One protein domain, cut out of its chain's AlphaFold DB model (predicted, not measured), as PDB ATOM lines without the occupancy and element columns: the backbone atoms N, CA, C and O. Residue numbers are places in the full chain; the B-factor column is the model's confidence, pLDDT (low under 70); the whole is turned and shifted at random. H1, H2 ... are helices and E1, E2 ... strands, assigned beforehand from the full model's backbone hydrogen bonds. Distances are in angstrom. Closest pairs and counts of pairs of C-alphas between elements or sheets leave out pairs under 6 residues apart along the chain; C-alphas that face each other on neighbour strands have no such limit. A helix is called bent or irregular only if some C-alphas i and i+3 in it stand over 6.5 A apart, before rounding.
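AT A GLANCE: This is residues 350 to 472 of the 473 residues of the protein "SIR2-like protein" of Arthrobacter sp. SLBN-83 (UniProt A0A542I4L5). Here you meet a small closed barrel of six strands, E1 to E6, with the short helices H2 and H3 packed on its outside and H1 off the barrel. The strands E5 and E6 make a long bent hairpin in its wall. The printed part has 123 residues; along it come E1, E2, E3, H1, H2, H3, E4, E5 and E6, a mixed class of helices and strands. The barrel is mixed, parallel at E3 and E4 and at E6 and E1, antiparallel elsewhere. The whole is compact and rounded, with a radius of gyration of the C-alphas of 13.7 A and spans of 37 by 34 by 34 A.

IN THESE COORDINATES: Find C-alpha 360 at (-40.254, -47.535, -23.501); there E1 begins, residues 360 to 366, 19.2 A long. E2, residues 373 to 381, runs 23.2 A and bends by 51 degrees at residue 377; E3 is residues 386 to 391. Next come H1, residues 394 to 397, H2, residues 404 to 411, H3, residues 425 to 432, and E4, residues 439 to 441. E5, residues 448 to 459, runs 26.3 A and bends by 81 degrees at residue 456. E6, residues 462 to 471, runs 27.5 A and ends at C-alpha 471 (-21.391, -38.379, -29.234).

HOW THE PARTS SIT: Begin with E1, E2 and E3, a meander, each strand the antiparallel neighbour of the one before; look at N 363 and O 376, 2.8 A apart, and N 379 and O 388, 2.9 A, within hydrogen-bond range. E3 and E4 are parallel, N 441 to O 387 being 2.8 A, and with H1, H2 and H3 between them form a strand-helix-strand unit, two parallel neighbour strands joined through helices. E4, E5 and E6 are a second meander, with N 440 to O 449 at 2.9 A and N 455 to O 466 at 2.9 A. Parallel E6 and E1 close the ring, N 467 to O 362 being 2.8 A. Outside the barrel, H2 has a height over the sheet of 9.4 A and runs across the strands, at 87 degrees to E2 on the local plane; the closest C-alphas of H2 and E2, those of Arg 405 and Val 377, are 6.3 A apart. H3, at a height of 9.8 A, runs along E1, at 16 degrees on the local plane; their closest C-alphas, of Ala 425 and Val 361, are 6.2 A apart. H1 is not on the barrel and only just touches H2, with 3 pairs of C-alphas within 8 A, the closest of Ile 397 and Val 407 at 7.4 A. In H2 and H3 every O i to N i+4 pair is within hydrogen-bond range; H1 is too short for one.

THE WHOLE: The C-alphas farthest apart, of Ser 370 and Gly 434, are 38.7 A apart. The printed part has no cut; H2 to H3 is the long link, 13 residues. Mean pLDDT of the printed part is 91.0, with residues 368 to 371 and 396 to 397 under 70.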
ATOM      1  N   SER A 350     -28.645 -58.550 -24.406       93.81
ATOM      2  CA  SER A 350     -29.423 -59.377 -23.476       93.81
ATOM      3  C   SER A 350     -30.511 -58.590 -22.739       93.81
ATOM      4  O   SER A 350     -31.445 -59.190 -22.213       93.81
ATOM      5  N   ALA A 351     -30.410 -57.256 -22.715       93.81
ATOM      6  CA  ALA A 351     -31.420 -56.357 -22.172       93.81
ATOM      7  C   ALA A 351     -32.791 -56.506 -22.857       93.81
ATOM      8  O   ALA A 351     -33.794 -56.280 -22.195       93.81
ATOM      9  N   PHE A 352     -32.863 -56.947 -24.120       93.56
ATOM     10  CA  PHE A 352     -34.139 -57.274 -24.772       93.56
ATOM     11  C   PHE A 352     -34.796 -58.550 -24.215       93.56
ATOM     12  O   PHE A 352     -36.003 -58.747 -24.358       93.56
ATOM     13  N   GLY A 353     -34.023 -59.432 -23.576       91.31
ATOM     14  CA  GLY A 353     -34.492 -60.718 -23.073       91.31
ATOM     15  C   GLY A 353     -35.540 -60.573 -21.967       91.31
ATOM     16  O   GLY A 353     -35.231 -60.161 -20.849       91.31
ATOM     17  N   GLY A 354     -36.781 -60.968 -22.267       87.81
ATOM     18  CA  GLY A 354     -37.888 -60.976 -21.306       87.81
ATOM     19  C   GLY A 354     -38.497 -59.604 -21.007       87.81
ATOM     20  O   GLY A 354     -39.322 -59.519 -20.100       87.81
ATOM     21  N   VAL A 355     -38.109 -58.564 -21.751       92.38
ATOM     22  CA  VAL A 355     -38.725 -57.234 -21.691       92.38
ATOM     23  C   VAL A 355     -39.958 -57.198 -22.595       92.38
ATOM     24  O   VAL A 355     -39.962 -57.788 -23.680       92.38
ATOM     25  N   ASN A 356     -41.015 -56.504 -22.170       94.31
ATOM     26  CA  ASN A 356     -42.197 -56.305 -23.011       94.31
ATOM     27  C   ASN A 356     -41.827 -55.573 -24.321       94.31
ATOM     28  O   ASN A 356     -41.154 -54.545 -24.297       94.31
ATOM     29  N   ALA A 357     -42.320 -56.050 -25.469       95.12
ATOM     30  CA  ALA A 357     -42.131 -55.415 -26.778       95.12
ATOM     31  C   ALA A 357     -42.540 -53.925 -26.798       95.12
ATOM     32  O   ALA A 357     -41.963 -53.121 -27.536       95.12
ATOM     33  N   THR A 358     -43.503 -53.545 -25.952       95.75
ATOM     34  CA  THR A 358     -43.982 -52.168 -25.795       95.75
ATOM     35  C   THR A 358     -43.268 -51.383 -24.696       95.75
ATOM     36  O   THR A 358     -43.739 -50.294 -24.363       95.75
ATOM     37  N   ALA A 359     -42.200 -51.905 -24.087       96.19
ATOM     38  CA  ALA A 359     -41.411 -51.160 -23.109       96.19
ATOM     39  C   ALA A 359     -40.808 -49.910 -23.762       96.19
ATOM     40  O   ALA A 359     -40.370 -49.954 -24.916       96.19
ATOM     41  N   ASP A 360     -40.823 -48.796 -23.033       96.31
ATOM     42  CA  ASP A 360     -40.254 -47.535 -23.501       96.31
ATOM     43  C   ASP A 360     -38.725 -47.616 -23.540       96.31
ATOM     44  O   ASP A 360     -38.087 -48.147 -22.624       96.31
ATOM     45  N   VAL A 361     -38.139 -47.056 -24.600       97.19
ATOM     46  CA  VAL A 361     -36.697 -46.807 -24.672       97.19
ATOM     47  C   VAL A 361     -36.435 -45.382 -24.207       97.19
ATOM     48  O   VAL A 361     -36.968 -44.418 -24.768       97.19
ATOM     49  N   VAL A 362     -35.590 -45.256 -23.191       96.50
ATOM     50  CA  VAL A 362     -35.191 -43.979 -22.604       96.50
ATOM     51  C   VAL A 362     -33.692 -43.752 -22.749       96.50
ATOM     52  O   VAL A 362     -32.913 -44.695 -22.834       96.50
ATOM     53  N   VAL A 363     -33.275 -42.490 -22.737       96.38
ATOM     54  CA  VAL A 363     -31.871 -42.087 -22.605       96.38
ATOM     55  C   VAL A 363     -31.708 -41.221 -21.362       96.38
ATOM     56  O   VAL A 363     -32.523 -40.335 -21.095       96.38
ATOM     57  N   ALA A 364     -30.652 -41.474 -20.596       94.19
ATOM     58  CA  ALA A 364     -30.276 -40.649 -19.457       94.19
ATOM     59  C   ALA A 364     -29.309 -39.554 -19.920       94.19
ATOM     60  O   ALA A 364     -28.222 -39.843 -20.428       94.19
ATOM     61  N   ILE A 365     -29.695 -38.289 -19.755       92.00
ATOM     62  CA  ILE A 365     -28.912 -37.141 -20.226       92.00
ATOM     63  C   ILE A 365     -28.781 -36.112 -19.107       92.00
ATOM     64  O   ILE A 365     -29.727 -35.854 -18.362       92.00
ATOM     65  N   SER A 366     -27.586 -35.535 -18.982       84.69
ATOM     66  CA  SER A 366     -27.292 -34.459 -18.039       84.69
ATOM     67  C   SER A 366     -27.180 -33.115 -18.753       84.69
ATOM     68  O   SER A 366     -26.614 -33.022 -19.843       84.69
ATOM     69  N   LYS A 367     -27.656 -32.052 -18.094       75.44
ATOM     70  CA  LYS A 367     -27.413 -30.651 -18.482       75.44
ATOM     71  C   LYS A 367     -25.985 -30.173 -18.155       75.44
ATOM     72  O   LYS A 367     -25.694 -28.989 -18.294       75.44
ATOM     73  N   GLY A 368     -25.104 -31.076 -17.725       68.75
ATOM     74  CA  GLY A 368     -23.735 -30.785 -17.306       68.75
ATOM     75  C   GLY A 368     -23.601 -30.667 -15.787       68.75
ATOM     76  O   GLY A 368     -24.530 -30.968 -15.044       68.75
ATOM     77  N   TRP A 369     -22.426 -30.226 -15.329       66.06
ATOM     78  CA  TRP A 369     -22.038 -30.177 -13.911       66.06
ATOM     79  C   TRP A 369     -23.043 -29.451 -12.999       66.06
ATOM     80  O   TRP A 369     -23.342 -29.906 -11.897       66.06
ATOM     81  N   SER A 370     -23.592 -28.325 -13.457       63.22
ATOM     82  CA  SER A 370     -24.537 -27.503 -12.689       63.22
ATOM     83  C   SER A 370     -26.003 -27.909 -12.865       63.22
ATOM     84  O   SER A 370     -26.889 -27.291 -12.276       63.22
ATOM     85  N   GLY A 371     -26.278 -28.914 -13.698       64.50
ATOM     86  CA  GLY A 371     -27.624 -29.278 -14.109       64.50
ATOM     87  C   GLY A 371     -28.127 -30.574 -13.483       64.50
ATOM     88  O   GLY A 371     -27.360 -31.488 -13.188       64.50
ATOM     89  N   SER A 372     -29.446 -30.684 -13.319       75.19
ATOM     90  CA  SER A 372     -30.073 -31.973 -13.037       75.19
ATOM     91  C   SER A 372     -29.988 -32.881 -14.267       75.19
ATOM     92  O   SER A 372     -30.174 -32.436 -15.405       75.19
ATOM     93  N   GLY A 373     -29.707 -34.163 -14.036       82.88
ATOM     94  CA  GLY A 373     -29.933 -35.198 -15.035       82.88
ATOM     95  C   GLY A 373     -31.424 -35.475 -15.199       82.88
ATOM     96  O   GLY A 373     -32.215 -35.272 -14.274       82.88
ATOM     97  N   SER A 374     -31.833 -35.932 -16.375       90.94
ATOM     98  CA  SER A 374     -33.210 -36.355 -16.633       90.94
ATOM     99  C   SER A 374     -33.240 -37.541 -17.585       90.94
ATOM    100  O   SER A 374     -32.317 -37.754 -18.375       90.94
ATOM    101  N   LEU A 375     -34.309 -38.327 -17.483       93.12
ATOM    102  CA  LEU A 375     -34.642 -39.324 -18.489       93.12
ATOM    103  C   LEU A 375     -35.369 -38.636 -19.643       93.12
ATOM    104  O   LEU A 375     -36.134 -37.689 -19.441       93.12
ATOM    105  N   TYR A 376     -35.133 -39.136 -20.848       95.19
ATOM    106  CA  TYR A 376     -35.799 -38.691 -22.062       95.19
ATOM    107  C   TYR A 376     -36.333 -39.905 -22.809       95.19
ATOM    108  O   TYR A 376     -35.592 -40.865 -23.010       95.19
ATOM    109  N   VAL A 377     -37.583 -39.853 -23.259       96.38
ATOM    110  CA  VAL A 377     -38.077 -40.793 -24.278       96.38
ATOM    111  C   VAL A 377     -37.654 -40.304 -25.655       96.38
ATOM    112  O   VAL A 377     -37.502 -39.101 -25.879       96.38
ATOM    113  N   LEU A 378     -37.485 -41.231 -26.590       97.56
ATOM    114  CA  LEU A 378     -37.124 -40.900 -27.963       97.56
ATOM    115  C   LEU A 378     -38.354 -40.951 -28.868       97.56
ATOM    116  O   LEU A 378     -39.138 -41.898 -28.792       97.56
ATOM    117  N   ALA A 379     -38.508 -39.960 -29.745       97.31
ATOM    118  CA  ALA A 379     -39.557 -39.938 -30.759       97.31
ATOM    119  C   ALA A 379     -39.010 -39.543 -32.131       97.31
ATOM    120  O   ALA A 379     -38.111 -38.717 -32.249       97.31
ATOM    121  N   TRP A 380     -39.557 -40.129 -33.190       97.00
ATOM    122  CA  TRP A 380     -39.210 -39.803 -34.566       97.00
ATOM    123  C   TRP A 380     -39.702 -38.399 -34.929       97.00
ATOM    124  O   TRP A 380     -40.842 -38.019 -34.637       97.00
ATOM    125  N   ASN A 381     -38.851 -37.615 -35.578       94.38
ATOM    126  CA  ASN A 381     -39.216 -36.360 -36.211       94.38
ATOM    127  C   ASN A 381     -39.241 -36.550 -37.727       94.38
ATOM    128  O   ASN A 381     -38.203 -36.659 -38.375       94.38
ATOM    129  N   THR A 382     -40.445 -36.553 -38.300       91.25
ATOM    130  CA  THR A 382     -40.649 -36.697 -39.745       91.25
ATOM    131  C   THR A 382     -40.056 -35.540 -40.547       91.25
ATOM    132  O   THR A 382     -39.598 -35.771 -41.658       91.25
ATOM    133  N   GLY A 383     -40.052 -34.317 -40.008       91.06
ATOM    134  CA  GLY A 383     -39.526 -33.142 -40.708       91.06
ATOM    135  C   GLY A 383     -38.001 -33.118 -40.783       91.06
ATOM    136  O   GLY A 383     -37.441 -32.630 -41.758       91.06
ATOM    137  N   GLU A 384     -37.331 -33.666 -39.771       89.50
ATOM    138  CA  GLU A 384     -35.865 -33.677 -39.685       89.50
ATOM    139  C   GLU A 384     -35.237 -35.034 -40.019       89.50
ATOM    140  O   GLU A 384     -34.016 -35.141 -40.104       89.50
ATOM    141  N   HIS A 385     -36.060 -36.069 -40.211       92.62
ATOM    142  CA  HIS A 385     -35.632 -37.448 -40.442       92.62
ATOM    143  C   HIS A 385     -34.663 -37.978 -39.368       92.62
ATOM    144  O   HIS A 385     -33.719 -38.707 -39.671       92.62
ATOM    145  N   CYS A 386     -34.899 -37.625 -38.102       94.62
ATOM    146  CA  CYS A 386     -34.092 -38.080 -36.972       94.62
ATOM    147  C   CYS A 386     -34.937 -38.333 -35.721       94.62
ATOM    148  O   CYS A 386     -36.057 -37.835 -35.598       94.62
ATOM    149  N   PHE A 387     -34.392 -39.080 -34.761       97.31
ATOM    150  CA  PHE A 387     -34.999 -39.207 -33.437       97.31
ATOM    151  C   PHE A 387     -34.652 -38.002 -32.555       97.31
ATOM    152  O   PHE A 387     -33.520 -37.522 -32.558       97.31
ATOM    153  N   GLU A 388     -35.616 -37.538 -31.772       96.31
ATOM    154  CA  GLU A 388     -35.484 -36.446 -30.810       96.31
ATOM    155  C   GLU A 388     -35.736 -36.957 -29.396       96.31
ATOM    156  O   GLU A 388     -36.607 -37.799 -29.166       96.31
ATOM    157  N   ALA A 389     -34.976 -36.425 -28.442       95.94
ATOM    158  CA  ALA A 389     -35.138 -36.715 -27.029       95.94
ATOM    159  C   ALA A 389     -36.135 -35.737 -26.388       95.94
ATOM    160  O   ALA A 389     -35.917 -34.524 -26.380       95.94
ATOM    161  N   HIS A 390     -37.200 -36.268 -25.789       94.06
ATOM    162  CA  HIS A 390     -38.221 -35.493 -25.086       94.06
ATOM    163  C   HIS A 390     -38.166 -35.762 -23.584       94.06
ATOM    164  O   HIS A 390     -38.256 -36.906 -23.139       94.06
ATOM    165  N   GLY A 391     -37.955 -34.687 -22.823       89.81
ATOM    166  CA  GLY A 391     -37.689 -34.754 -21.392       89.81
ATOM    167  C   GLY A 391     -38.919 -35.119 -20.578       89.81
ATOM    168  O   GLY A 391     -40.049 -34.802 -20.942       89.81
ATOM    169  N   LEU A 392     -38.658 -35.759 -19.448       78.94
ATOM    170  CA  LEU A 392     -39.651 -36.146 -18.465       78.94
ATOM    171  C   LEU A 392     -39.496 -35.270 -17.226       78.94
ATOM    172  O   LEU A 392     -38.426 -35.242 -16.617       78.94
ATOM    173  N   ASP A 393     -40.555 -34.567 -16.830       72.81
ATOM    174  CA  ASP A 393     -40.578 -33.948 -15.508       72.81
ATOM    175  C   ASP A 393     -40.870 -35.041 -14.472       72.81
ATOM    176  O   ASP A 393     -41.948 -35.640 -14.444       72.81
ATOM    177  N   SER A 394     -39.876 -35.308 -13.622       70.00
ATOM    178  CA  SER A 394     -39.921 -36.339 -12.584       70.00
ATOM    179  C   SER A 394     -41.113 -36.201 -11.636       70.00
ATOM    180  O   SER A 394     -41.545 -37.195 -11.055       70.00
ATOM    181  N   ASN A 395     -41.675 -34.996 -11.481       72.38
ATOM    182  CA  ASN A 395     -42.839 -34.781 -10.624       72.38
ATOM    183  C   ASN A 395     -44.125 -35.386 -11.206       72.38
ATOM    184  O   ASN A 395     -45.010 -35.754 -10.439       72.38
ATOM    185  N   PHE A 396     -44.229 -35.511 -12.532       67.00
ATOM    186  CA  PHE A 396     -45.428 -36.031 -13.202       67.00
ATOM    187  C   PHE A 396     -45.477 -37.558 -13.271       67.00
ATOM    188  O   PHE A 396     -46.534 -38.131 -13.522       67.00
ATOM    189  N   ILE A 397     -44.341 -38.222 -13.064       69.94
ATOM    190  CA  ILE A 397     -44.234 -39.680 -13.178       69.94
ATOM    191  C   ILE A 397     -44.668 -40.360 -11.883       69.94
ATOM    192  O   ILE A 397     -45.318 -41.404 -11.929       69.94
ATOM    193  N   ARG A 398     -44.382 -39.736 -10.732       75.69
ATOM    194  CA  ARG A 398     -44.710 -40.295  -9.421       75.69
ATOM    195  C   ARG A 398     -46.208 -40.542  -9.284       75.69
ATOM    196  O   ARG A 398     -46.996 -39.612  -9.128       75.69
ATOM    197  N   GLY A 399     -46.584 -41.819  -9.295       74.62
ATOM    198  CA  GLY A 399     -47.971 -42.273  -9.159       74.62
ATOM    199  C   GLY A 399     -48.751 -42.379 -10.473       74.62
ATOM    200  O   GLY A 399     -49.933 -42.721 -10.435       74.62
ATOM    201  N   SER A 400     -48.120 -42.128 -11.624       80.56
ATOM    202  CA  SER A 400     -48.736 -42.381 -12.928       80.56
ATOM    203  C   SER A 400     -48.785 -43.882 -13.227       80.56
ATOM    204  O   SER A 400     -47.796 -44.600 -13.082       80.56
ATOM    205  N   SER A 401     -49.947 -44.348 -13.692       83.81
ATOM    206  CA  SER A 401     -50.125 -45.687 -14.272       83.81
ATOM    207  C   SER A 401     -50.003 -45.695 -15.801       83.81
ATOM    208  O   SER A 401     -50.140 -46.753 -16.412       83.81
ATOM    209  N   ALA A 402     -49.722 -44.544 -16.418       87.44
ATOM    210  CA  ALA A 402     -49.470 -44.442 -17.849       87.44
ATOM    211  C   ALA A 402     -47.970 -44.639 -18.162       87.44
ATOM    212  O   ALA A 402     -47.131 -44.130 -17.411       87.44
ATOM    213  N   PRO A 403     -47.624 -45.310 -19.280       87.88
ATOM    214  CA  PRO A 403     -46.255 -45.384 -19.787       87.88
ATOM    215  C   PRO A 403     -45.600 -44.005 -19.937       87.88
ATOM    216  O   PRO A 403     -46.269 -42.996 -20.181       87.88
ATOM    217  N   TYR A 404     -44.271 -43.962 -19.877       89.12
ATOM    218  CA  TYR A 404     -43.498 -42.717 -19.907       89.12
ATOM    219  C   TYR A 404     -43.775 -41.899 -21.174       89.12
ATOM    220  O   TYR A 404     -43.964 -40.682 -21.106       89.12
ATOM    221  N   ARG A 405     -43.868 -42.566 -22.332       93.56
ATOM    222  CA  ARG A 405     -44.212 -41.904 -23.603       93.56
ATOM    223  C   ARG A 405     -45.590 -41.234 -23.592       93.56
ATOM    224  O   ARG A 405     -45.750 -40.189 -24.213       93.56
ATOM    225  N   GLU A 406     -46.574 -41.796 -22.887       93.62
ATOM    226  CA  GLU A 406     -47.933 -41.240 -22.811       93.62
ATOM    227  C   GLU A 406     -47.964 -39.982 -21.948       93.62
ATOM    228  O   GLU A 406     -48.558 -38.980 -22.351       93.62
ATOM    229  N   VAL A 407     -47.255 -39.997 -20.814       91.38
ATOM    230  CA  VAL A 407     -47.079 -38.811 -19.962       91.38
ATOM    231  C   VAL A 407     -46.431 -37.685 -20.768       91.38
ATOM    232  O   VAL A 407     -46.953 -36.569 -20.808       91.38
ATOM    233  N   VAL A 408     -45.354 -37.986 -21.495       92.12
ATOM    234  CA  VAL A 408     -44.656 -37.010 -22.345       92.12
ATOM    235  C   VAL A 408     -45.563 -36.490 -23.457       92.12
ATOM    236  O   VAL A 408     -45.674 -35.278 -23.629       92.12
ATOM    237  N   MET A 409     -46.266 -37.367 -24.169       93.69
ATOM    238  CA  MET A 409     -47.196 -36.969 -25.228       93.69
ATOM    239  C   MET A 409     -48.329 -36.080 -24.697       93.69
ATOM    240  O   MET A 409     -48.681 -35.100 -25.347       93.69
ATOM    241  N   SER A 410     -48.866 -36.369 -23.508       91.50
ATOM    242  CA  SER A 410     -49.925 -35.560 -22.885       91.50
ATOM    243  C   SER A 410     -49.478 -34.141 -22.519       91.50
ATOM    244  O   SER A 410     -50.303 -33.233 -22.448       91.50
ATOM    245  N   SER A 411     -48.170 -33.941 -22.326       89.88
ATOM    246  CA  SER A 411     -47.572 -32.629 -22.062       89.88
ATOM    247  C   SER A 411     -47.317 -31.807 -23.336       89.88
ATOM    248  O   SER A 411     -47.059 -30.606 -23.259       89.88
ATOM    249  N   MET A 412     -47.375 -32.439 -24.515       91.38
ATOM    250  CA  MET A 412     -47.142 -31.790 -25.807       91.38
ATOM    251  C   MET A 412     -48.416 -31.125 -26.350       91.38
ATOM    252  O   MET A 412     -49.525 -31.581 -26.063       91.38
ATOM    253  N   PRO A 413     -48.294 -30.088 -27.204       92.62
ATOM    254  CA  PRO A 413     -49.442 -29.550 -27.925       92.62
ATOM    255  C   PRO A 413     -50.153 -30.655 -28.733       92.62
ATOM    256  O   PRO A 413     -49.472 -31.472 -29.373       92.62
ATOM    257  N   PRO A 414     -51.498 -30.696 -28.751       90.94
ATOM    258  CA  PRO A 414     -52.245 -31.720 -29.474       90.94
ATOM    259  C   PRO A 414     -51.827 -31.828 -30.947       90.94
ATOM    260  O   PRO A 414     -51.693 -30.820 -31.636       90.94
ATOM    261  N   GLY A 415     -51.633 -33.058 -31.430       89.19
ATOM    262  CA  GLY A 415     -51.253 -33.338 -32.821       89.19
ATOM    263  C   GLY A 415     -49.756 -33.220 -33.135       89.19
ATOM    264  O   GLY A 415     -49.372 -33.485 -34.269       89.19
ATOM    265  N   THR A 416     -48.906 -32.871 -32.160       91.19
ATOM    266  CA  THR A 416     -47.451 -32.735 -32.386       91.19
ATOM    267  C   THR A 416     -46.761 -34.077 -32.646       91.19
ATOM    268  O   THR A 416     -45.896 -34.168 -33.514       91.19
ATOM    269  N   LYS A 417     -47.128 -35.121 -31.893       93.81
ATOM    270  CA  LYS A 417     -46.607 -36.491 -32.018       93.81
ATOM    271  C   LYS A 417     -47.742 -37.489 -31.793       93.81
ATOM    272  O   LYS A 417     -48.704 -37.186 -31.084       93.81
ATOM    273  N   ARG A 418     -47.615 -38.679 -32.372       94.81
ATOM    274  CA  ARG A 418     -48.486 -39.840 -32.139       94.81
ATOM    275  C   ARG A 418     -47.741 -40.891 -31.323       94.81
ATOM    276  O   ARG A 418     -46.512 -40.897 -31.293       94.81
ATOM    277  N   LEU A 419     -48.469 -41.817 -30.697       94.00
ATOM    278  CA  LEU A 419     -47.851 -42.894 -29.912       94.00
ATOM    279  C   LEU A 419     -46.905 -43.757 -30.752       94.00
ATOM    280  O   LEU A 419     -45.836 -44.123 -30.269       94.00
ATOM    281  N   GLU A 420     -47.244 -44.021 -32.017       95.12
ATOM    282  CA  GLU A 420     -46.367 -44.753 -32.935       95.12
ATOM    283  C   GLU A 420     -45.066 -44.017 -33.284       95.12
ATOM    284  O   GLU A 420     -44.145 -44.648 -33.801       95.12
ATOM    285  N   ASP A 421     -44.965 -42.713 -33.003       96.31
ATOM    286  CA  ASP A 421     -43.754 -41.938 -33.256       96.31
ATOM    287  C   ASP A 421     -42.703 -42.155 -32.157       96.31
ATOM    288  O   ASP A 421     -41.527 -41.917 -32.427       96.31
ATOM    289  N   PHE A 422     -43.057 -42.697 -30.989       97.62
ATOM    290  CA  PHE A 422     -42.110 -43.004 -29.909       97.62
ATOM    291  C   PHE A 422     -41.352 -44.320 -30.138       97.62
ATOM    292  O   PHE A 422     -41.776 -45.203 -30.895       97.62
ATOM    293  N   VAL A 423     -40.182 -44.442 -29.511       97.75
ATOM    294  CA  VAL A 423     -39.314 -45.619 -29.608       97.75
ATOM    295  C   VAL A 423     -39.633 -46.592 -28.478       97.75
ATOM    296  O   VAL A 423     -39.444 -46.297 -27.300       97.75
ATOM    297  N   THR A 424     -40.092 -47.779 -28.864       97.75
ATOM    298  CA  THR A 424     -40.272 -48.933 -27.980       97.75
ATOM    299  C   THR A 424     -39.168 -49.963 -28.205       97.75
ATOM    300  O   THR A 424     -38.431 -49.880 -29.193       97.75
ATOM    301  N   ALA A 425     -39.082 -50.965 -27.328       97.50
ATOM    302  CA  ALA A 425     -38.167 -52.095 -27.483       97.50
ATOM    303  C   ALA A 425     -38.272 -52.747 -28.876       97.50
ATOM    304  O   ALA A 425     -37.265 -52.909 -29.563       97.50
ATOM    305  N   GLU A 426     -39.492 -53.046 -29.337       97.06
ATOM    306  CA  GLU A 426     -39.717 -53.636 -30.663       97.06
ATOM    307  C   GLU A 426     -39.238 -52.720 -31.796       97.06
ATOM    308  O   GLU A 426     -38.613 -53.174 -32.758       97.06
ATOM    309  N   ARG A 427     -39.521 -51.417 -31.696       97.00
ATOM    310  CA  ARG A 427     -39.155 -50.462 -32.741       97.00
ATOM    311  C   ARG A 427     -37.647 -50.259 -32.818       97.00
ATOM    312  O   ARG A 427     -37.121 -50.199 -33.928       97.00
ATOM    313  N   LEU A 428     -36.971 -50.179 -31.670       97.50
ATOM    314  CA  LEU A 428     -35.515 -50.109 -31.609       97.50
ATOM    315  C   LEU A 428     -34.900 -51.354 -32.252       97.50
ATOM    316  O   LEU A 428     -34.102 -51.212 -33.170       97.50
ATOM    317  N   MET A 429     -35.344 -52.550 -31.850       96.44
ATOM    318  CA  MET A 429     -34.866 -53.821 -32.405       96.44
ATOM    319  C   MET A 429     -35.065 -53.901 -33.924       96.44
ATOM    320  O   MET A 429     -34.165 -54.316 -34.647       96.44
ATOM    321  N   ARG A 430     -36.222 -53.463 -34.439       96.12
ATOM    322  CA  ARG A 430     -36.487 -53.431 -35.887       96.12
ATOM    323  C   ARG A 430     -35.573 -52.448 -36.621       96.12
ATOM    324  O   ARG A 430     -35.163 -52.737 -37.739       96.12
ATOM    325  N   HIS A 431     -35.283 -51.297 -36.015       95.75
ATOM    326  CA  HIS A 431     -34.419 -50.279 -36.611       95.75
ATOM    327  C   HIS A 431     -32.953 -50.726 -36.658       95.75
ATOM    328  O   HIS A 431     -32.275 -50.477 -37.647       95.75
ATOM    329  N   THR A 432     -32.484 -51.423 -35.623       96.00
ATOM    330  CA  THR A 432     -31.082 -51.846 -35.491       96.00
ATOM    331  C   THR A 432     -30.808 -53.247 -36.037       96.00
ATOM    332  O   THR A 432     -29.654 -53.659 -36.091       96.00
ATOM    333  N   ALA A 433     -31.828 -53.983 -36.493       93.38
ATOM    334  CA  ALA A 433     -31.686 -55.351 -37.006       93.38
ATOM    335  C   ALA A 433     -30.689 -55.487 -38.173       93.38
ATOM    336  O   ALA A 433     -30.110 -56.554 -38.358       93.38
ATOM    337  N   GLY A 434     -30.493 -54.422 -38.957       89.75
ATOM    338  CA  GLY A 434     -29.529 -54.385 -40.062       89.75
ATOM    339  C   GLY A 434     -28.091 -54.043 -39.658       89.75
ATOM    340  O   GLY A 434     -27.248 -53.947 -40.538       89.75
ATOM    341  N   GLY A 435     -27.813 -53.816 -38.367       89.75
ATOM    342  CA  GLY A 435     -26.528 -53.275 -37.899       89.75
ATOM    343  C   GLY A 435     -26.371 -51.765 -38.124       89.75
ATOM    344  O   GLY A 435     -25.307 -51.211 -37.868       89.75
ATOM    345  N   GLU A 436     -27.426 -51.091 -38.590       93.19
ATOM    346  CA  GLU A 436     -27.435 -49.642 -38.783       93.19
ATOM    347  C   GLU A 436     -27.362 -48.905 -37.432       93.19
ATOM    348  O   GLU A 436     -28.024 -49.310 -36.463       93.19
ATOM    349  N   PRO A 437     -26.595 -47.802 -37.344       96.25
ATOM    350  CA  PRO A 437     -26.476 -47.033 -36.117       96.25
ATOM    351  C   PRO A 437     -27.811 -46.373 -35.759       96.25
ATOM    352  O   PRO A 437     -28.426 -45.672 -36.563       96.25
ATOM    353  N   PHE A 438     -28.234 -46.527 -34.507       97.62
ATOM    354  CA  PHE A 438     -29.397 -45.810 -33.992       97.62
ATOM    355  C   PHE A 438     -28.987 -44.397 -33.553       97.62
ATOM    356  O   PHE A 438     -28.368 -44.226 -32.502       97.62
ATOM    357  N   VAL A 439     -29.314 -43.382 -34.360       97.62
ATOM    358  CA  VAL A 439     -28.876 -41.987 -34.167       97.62
ATOM    359  C   VAL A 439     -30.027 -41.086 -33.710       97.62
ATOM    360  O   VAL A 439     -31.131 -41.148 -34.249       97.62
ATOM    361  N   PHE A 440     -29.770 -40.200 -32.748       97.81
ATOM    362  CA  PHE A 440     -30.742 -39.228 -32.237       97.81
ATOM    363  C   PHE A 440     -30.098 -37.864 -31.945       97.81
ATOM    364  O   PHE A 440     -28.882 -37.753 -31.789       97.81
ATOM    365  N   LYS A 441     -30.906 -36.803 -31.862       97.06
ATOM    366  CA  LYS A 441     -30.459 -35.458 -31.479       97.06
ATOM    367  C   LYS A 441     -30.377 -35.313 -29.964       97.06
ATOM    368  O   LYS A 441     -31.355 -35.533 -29.248       97.06
ATOM    369  N   HIS A 442     -29.219 -34.875 -29.479       94.81
ATOM    370  CA  HIS A 442     -29.009 -34.566 -28.072       94.81
ATOM    371  C   HIS A 442     -29.832 -33.321 -27.668       94.81
ATOM    372  O   HIS A 442     -29.672 -32.260 -28.281       94.81
ATOM    373  N   PRO A 443     -30.670 -33.390 -26.615       93.00
ATOM    374  CA  PRO A 443     -31.704 -32.392 -26.328       93.00
ATOM    375  C   PRO A 443     -31.152 -31.027 -25.898       93.00
ATOM    376  O   PRO A 443     -31.876 -30.037 -25.920       93.00
ATOM    377  N   HIS A 444     -29.885 -30.955 -25.481       91.00
ATOM    378  CA  HIS A 444     -29.265 -29.704 -25.024       91.00
ATOM    379  C   HIS A 444     -28.307 -29.081 -26.033       91.00
ATOM    380  O   HIS A 444     -28.139 -27.868 -26.040       91.00
ATOM    381  N   SER A 445     -27.662 -29.895 -26.867       90.69
ATOM    382  CA  SER A 445     -26.624 -29.420 -27.791       90.69
ATOM    383  C   SER A 445     -27.083 -29.426 -29.244       90.69
ATOM    384  O   SER A 445     -26.408 -28.840 -30.084       90.69
ATOM    385  N   GLY A 446     -28.178 -30.125 -29.564       92.88
ATOM    386  CA  GLY A 446     -28.652 -30.339 -30.932       92.88
ATOM    387  C   GLY A 446     -27.744 -31.231 -31.787       92.88
ATOM    388  O   GLY A 446     -28.107 -31.550 -32.917       92.88
ATOM    389  N   ARG A 447     -26.581 -31.646 -31.267       94.50
ATOM    390  CA  ARG A 447     -25.634 -32.532 -31.954       94.50
ATOM    391  C   ARG A 447     -26.149 -33.965 -31.983       94.50
ATOM    392  O   ARG A 447     -26.963 -34.353 -31.141       94.50
ATOM    393  N   LEU A 448     -25.654 -34.755 -32.931       96.88
ATOM    394  CA  LEU A 448     -26.033 -36.156 -33.045       96.88
ATOM    395  C   LEU A 448     -25.336 -37.002 -31.977       96.88
ATOM    396  O   LEU A 448     -24.143 -36.849 -31.695       96.88
ATOM    397  N   ALA A 449     -26.106 -37.919 -31.414       97.56
ATOM    398  CA  ALA A 449     -25.679 -38.984 -30.530       97.56
ATOM    399  C   ALA A 449     -26.079 -40.329 -31.143       97.56
ATOM    400  O   ALA A 449     -27.029 -40.407 -31.921       97.56
ATOM    401  N   VAL A 450     -25.357 -41.384 -30.788       98.06
ATOM    402  CA  VAL A 450     -25.589 -42.737 -31.299       98.06
ATOM    403  C   VAL A 450     -25.731 -43.727 -30.151       98.06
ATOM    404  O   VAL A 450     -25.026 -43.618 -29.148       98.06
ATOM    405  N   GLY A 451     -26.654 -44.677 -30.283       98.00
ATOM    406  CA  GLY A 451     -26.829 -45.787 -29.353       98.00
ATOM    407  C   GLY A 451     -25.663 -46.774 -29.424       98.00
ATOM    408  O   GLY A 451     -25.312 -47.231 -30.506       98.00
ATOM    409  N   ILE A 452     -25.077 -47.108 -28.273       97.69
ATOM    410  CA  ILE A 452     -23.898 -47.993 -28.154       97.69
ATOM    411  C   ILE A 452     -24.108 -49.164 -27.183       97.69
ATOM    412  O   ILE A 452     -23.204 -49.962 -26.960       97.69
ATOM    413  N   GLY A 453     -25.277 -49.260 -26.556       96.50
ATOM    414  CA  GLY A 453     -25.592 -50.339 -25.627       96.50
ATOM    415  C   GLY A 453     -26.961 -50.157 -24.990       96.50
ATOM    416  O   GLY A 453     -27.573 -49.097 -25.107       96.50
ATOM    417  N   LEU A 454     -27.440 -51.190 -24.302       96.06
ATOM    418  CA  LEU A 454     -28.735 -51.187 -23.626       96.06
ATOM    419  C   LEU A 454     -28.615 -51.783 -22.231       96.06
ATOM    420  O   LEU A 454     -27.968 -52.811 -22.033       96.06
ATOM    421  N   GLU A 455     -29.296 -51.162 -21.278       94.50
ATOM    422  CA  GLU A 455     -29.455 -51.671 -19.923       94.50
ATOM    423  C   GLU A 455     -30.944 -51.776 -19.586       94.50
ATOM    424  O   GLU A 455     -31.726 -50.867 -19.861       94.50
ATOM    425  N   ARG A 456     -31.353 -52.901 -18.992       94.12
ATOM    426  CA  ARG A 456     -32.712 -53.047 -18.469       94.12
ATOM    427  C   ARG A 456     -32.813 -52.268 -17.168       94.12
ATOM    428  O   ARG A 456     -32.023 -52.486 -16.249       94.12
ATOM    429  N   LEU A 457     -33.808 -51.402 -17.086       91.69
ATOM    430  CA  LEU A 457     -34.037 -50.537 -15.944       91.69
ATOM    431  C   LEU A 457     -35.461 -50.759 -15.432       91.69
ATOM    432  O   LEU A 457     -36.394 -50.913 -16.214       91.69
ATOM    433  N   VAL A 458     -35.628 -50.773 -14.110       90.81
ATOM    434  CA  VAL A 458     -36.952 -50.720 -13.486       90.81
ATOM    435  C   VAL A 458     -37.035 -49.424 -12.702       90.81
ATOM    436  O   VAL A 458     -36.290 -49.263 -11.735       90.81
ATOM    437  N   VAL A 459     -37.911 -48.514 -13.127       87.75
ATOM    438  CA  VAL A 459     -38.144 -47.232 -12.452       87.75
ATOM    439  C   VAL A 459     -39.571 -47.173 -11.958       87.75
ATOM    440  O   VAL A 459     -40.497 -47.269 -12.753       87.75
ATOM    441  N   GLU A 460     -39.754 -47.036 -10.645       83.12
ATOM    442  CA  GLU A 460     -41.088 -46.908 -10.033       83.12
ATOM    443  C   GLU A 460     -42.080 -48.011 -10.486       83.12
ATOM    444  O   GLU A 460     -43.276 -47.781 -10.638       83.12
ATOM    445  N   GLY A 461     -41.576 -49.232 -10.713       82.69
ATOM    446  CA  GLY A 461     -42.364 -50.390 -11.161       82.69
ATOM    447  C   GLY A 461     -42.509 -50.534 -12.681       82.69
ATOM    448  O   GLY A 461     -42.991 -51.568 -13.141       82.69
ATOM    449  N   TRP A 462     -42.041 -49.559 -13.459       86.31
ATOM    450  CA  TRP A 462     -42.013 -49.615 -14.916       86.31
ATOM    451  C   TRP A 462     -40.747 -50.267 -15.426       86.31
ATOM    452  O   TRP A 462     -39.639 -49.859 -15.083       86.31
ATOM    453  N   GLU A 463     -40.922 -51.251 -16.293       92.69
ATOM    454  CA  GLU A 463     -39.832 -51.844 -17.045       92.69
ATOM    455  C   GLU A 463     -39.494 -50.980 -18.266       92.69
ATOM    456  O   GLU A 463     -40.333 -50.756 -19.140       92.69
ATOM    457  N   LEU A 464     -38.249 -50.514 -18.316       94.75
ATOM    458  CA  LEU A 464     -37.705 -49.633 -19.340       94.75
ATOM    459  C   LEU A 464     -36.415 -50.222 -19.919       94.75
ATOM    460  O   LEU A 464     -35.714 -51.013 -19.277       94.75
ATOM    461  N   LEU A 465     -36.067 -49.771 -21.121       96.62
ATOM    462  CA  LEU A 465     -34.743 -49.967 -21.701       96.62
ATOM    463  C   LEU A 465     -33.990 -48.640 -21.707       96.62
ATOM    464  O   LEU A 465     -34.379 -47.706 -22.405       96.62
ATOM    465  N   GLU A 466     -32.902 -48.552 -20.949       96.31
ATOM    466  CA  GLU A 466     -31.998 -47.409 -20.999       96.31
ATOM    467  C   GLU A 466     -30.974 -47.612 -22.119       96.31
ATOM    468  O   GLU A 466     -30.099 -48.478 -22.038       96.31
ATOM    469  N   LEU A 467     -31.078 -46.801 -23.168       97.69
ATOM    470  CA  LEU A 467     -30.117 -46.748 -24.259       97.69
ATOM    471  C   LEU A 467     -28.878 -45.960 -23.813       97.69
ATOM    472  O   LEU A 467     -28.928 -44.747 -23.589       97.69
ATOM    473  N   LYS A 468     -27.743 -46.654 -23.720       97.12
ATOM    474  CA  LYS A 468     -26.423 -46.034 -23.559       97.12
ATOM    475  C   LYS A 468     -26.016 -45.410 -24.885       97.12
ATOM    476  O   LYS A 468     -26.271 -45.979 -25.947       97.12
ATOM    477  N   TRP A 469     -25.382 -44.245 -24.831       97.50
ATOM    478  CA  TRP A 469     -25.117 -43.444 -26.021       97.50
ATOM    479  C   TRP A 469     -23.727 -42.809 -26.008       97.50
ATOM    480  O   TRP A 469     -23.125 -42.628 -24.951       97.50
ATOM    481  N   ALA A 470     -23.233 -42.462 -27.196       97.56
ATOM    482  CA  ALA A 470     -21.992 -41.725 -27.409       97.56
ATOM    483  C   ALA A 470     -22.220 -40.514 -28.333       97.56
ATOM    484  O   ALA A 470     -23.129 -40.547 -29.168       97.56
ATOM    485  N   PRO A 471     -21.401 -39.450 -28.237       96.50
ATOM    486  CA  PRO A 471     -21.391 -38.379 -29.234       96.50
ATOM    487  C   PRO A 471     -21.044 -38.910 -30.635       96.50
ATOM    488  O   PRO A 471     -20.136 -39.730 -30.772       96.50
ATOM    489  N   TYR A 472     -21.733 -38.434 -31.676       95.06
ATOM    490  CA  TYR A 472     -21.551 -38.917 -33.053       95.06
ATOM    491  C   TYR A 472     -21.010 -37.854 -34.024       95.06
ATOM    492  O   TYR A 472     -20.212 -38.189 -34.894       95.06
TER     493      TYR A 472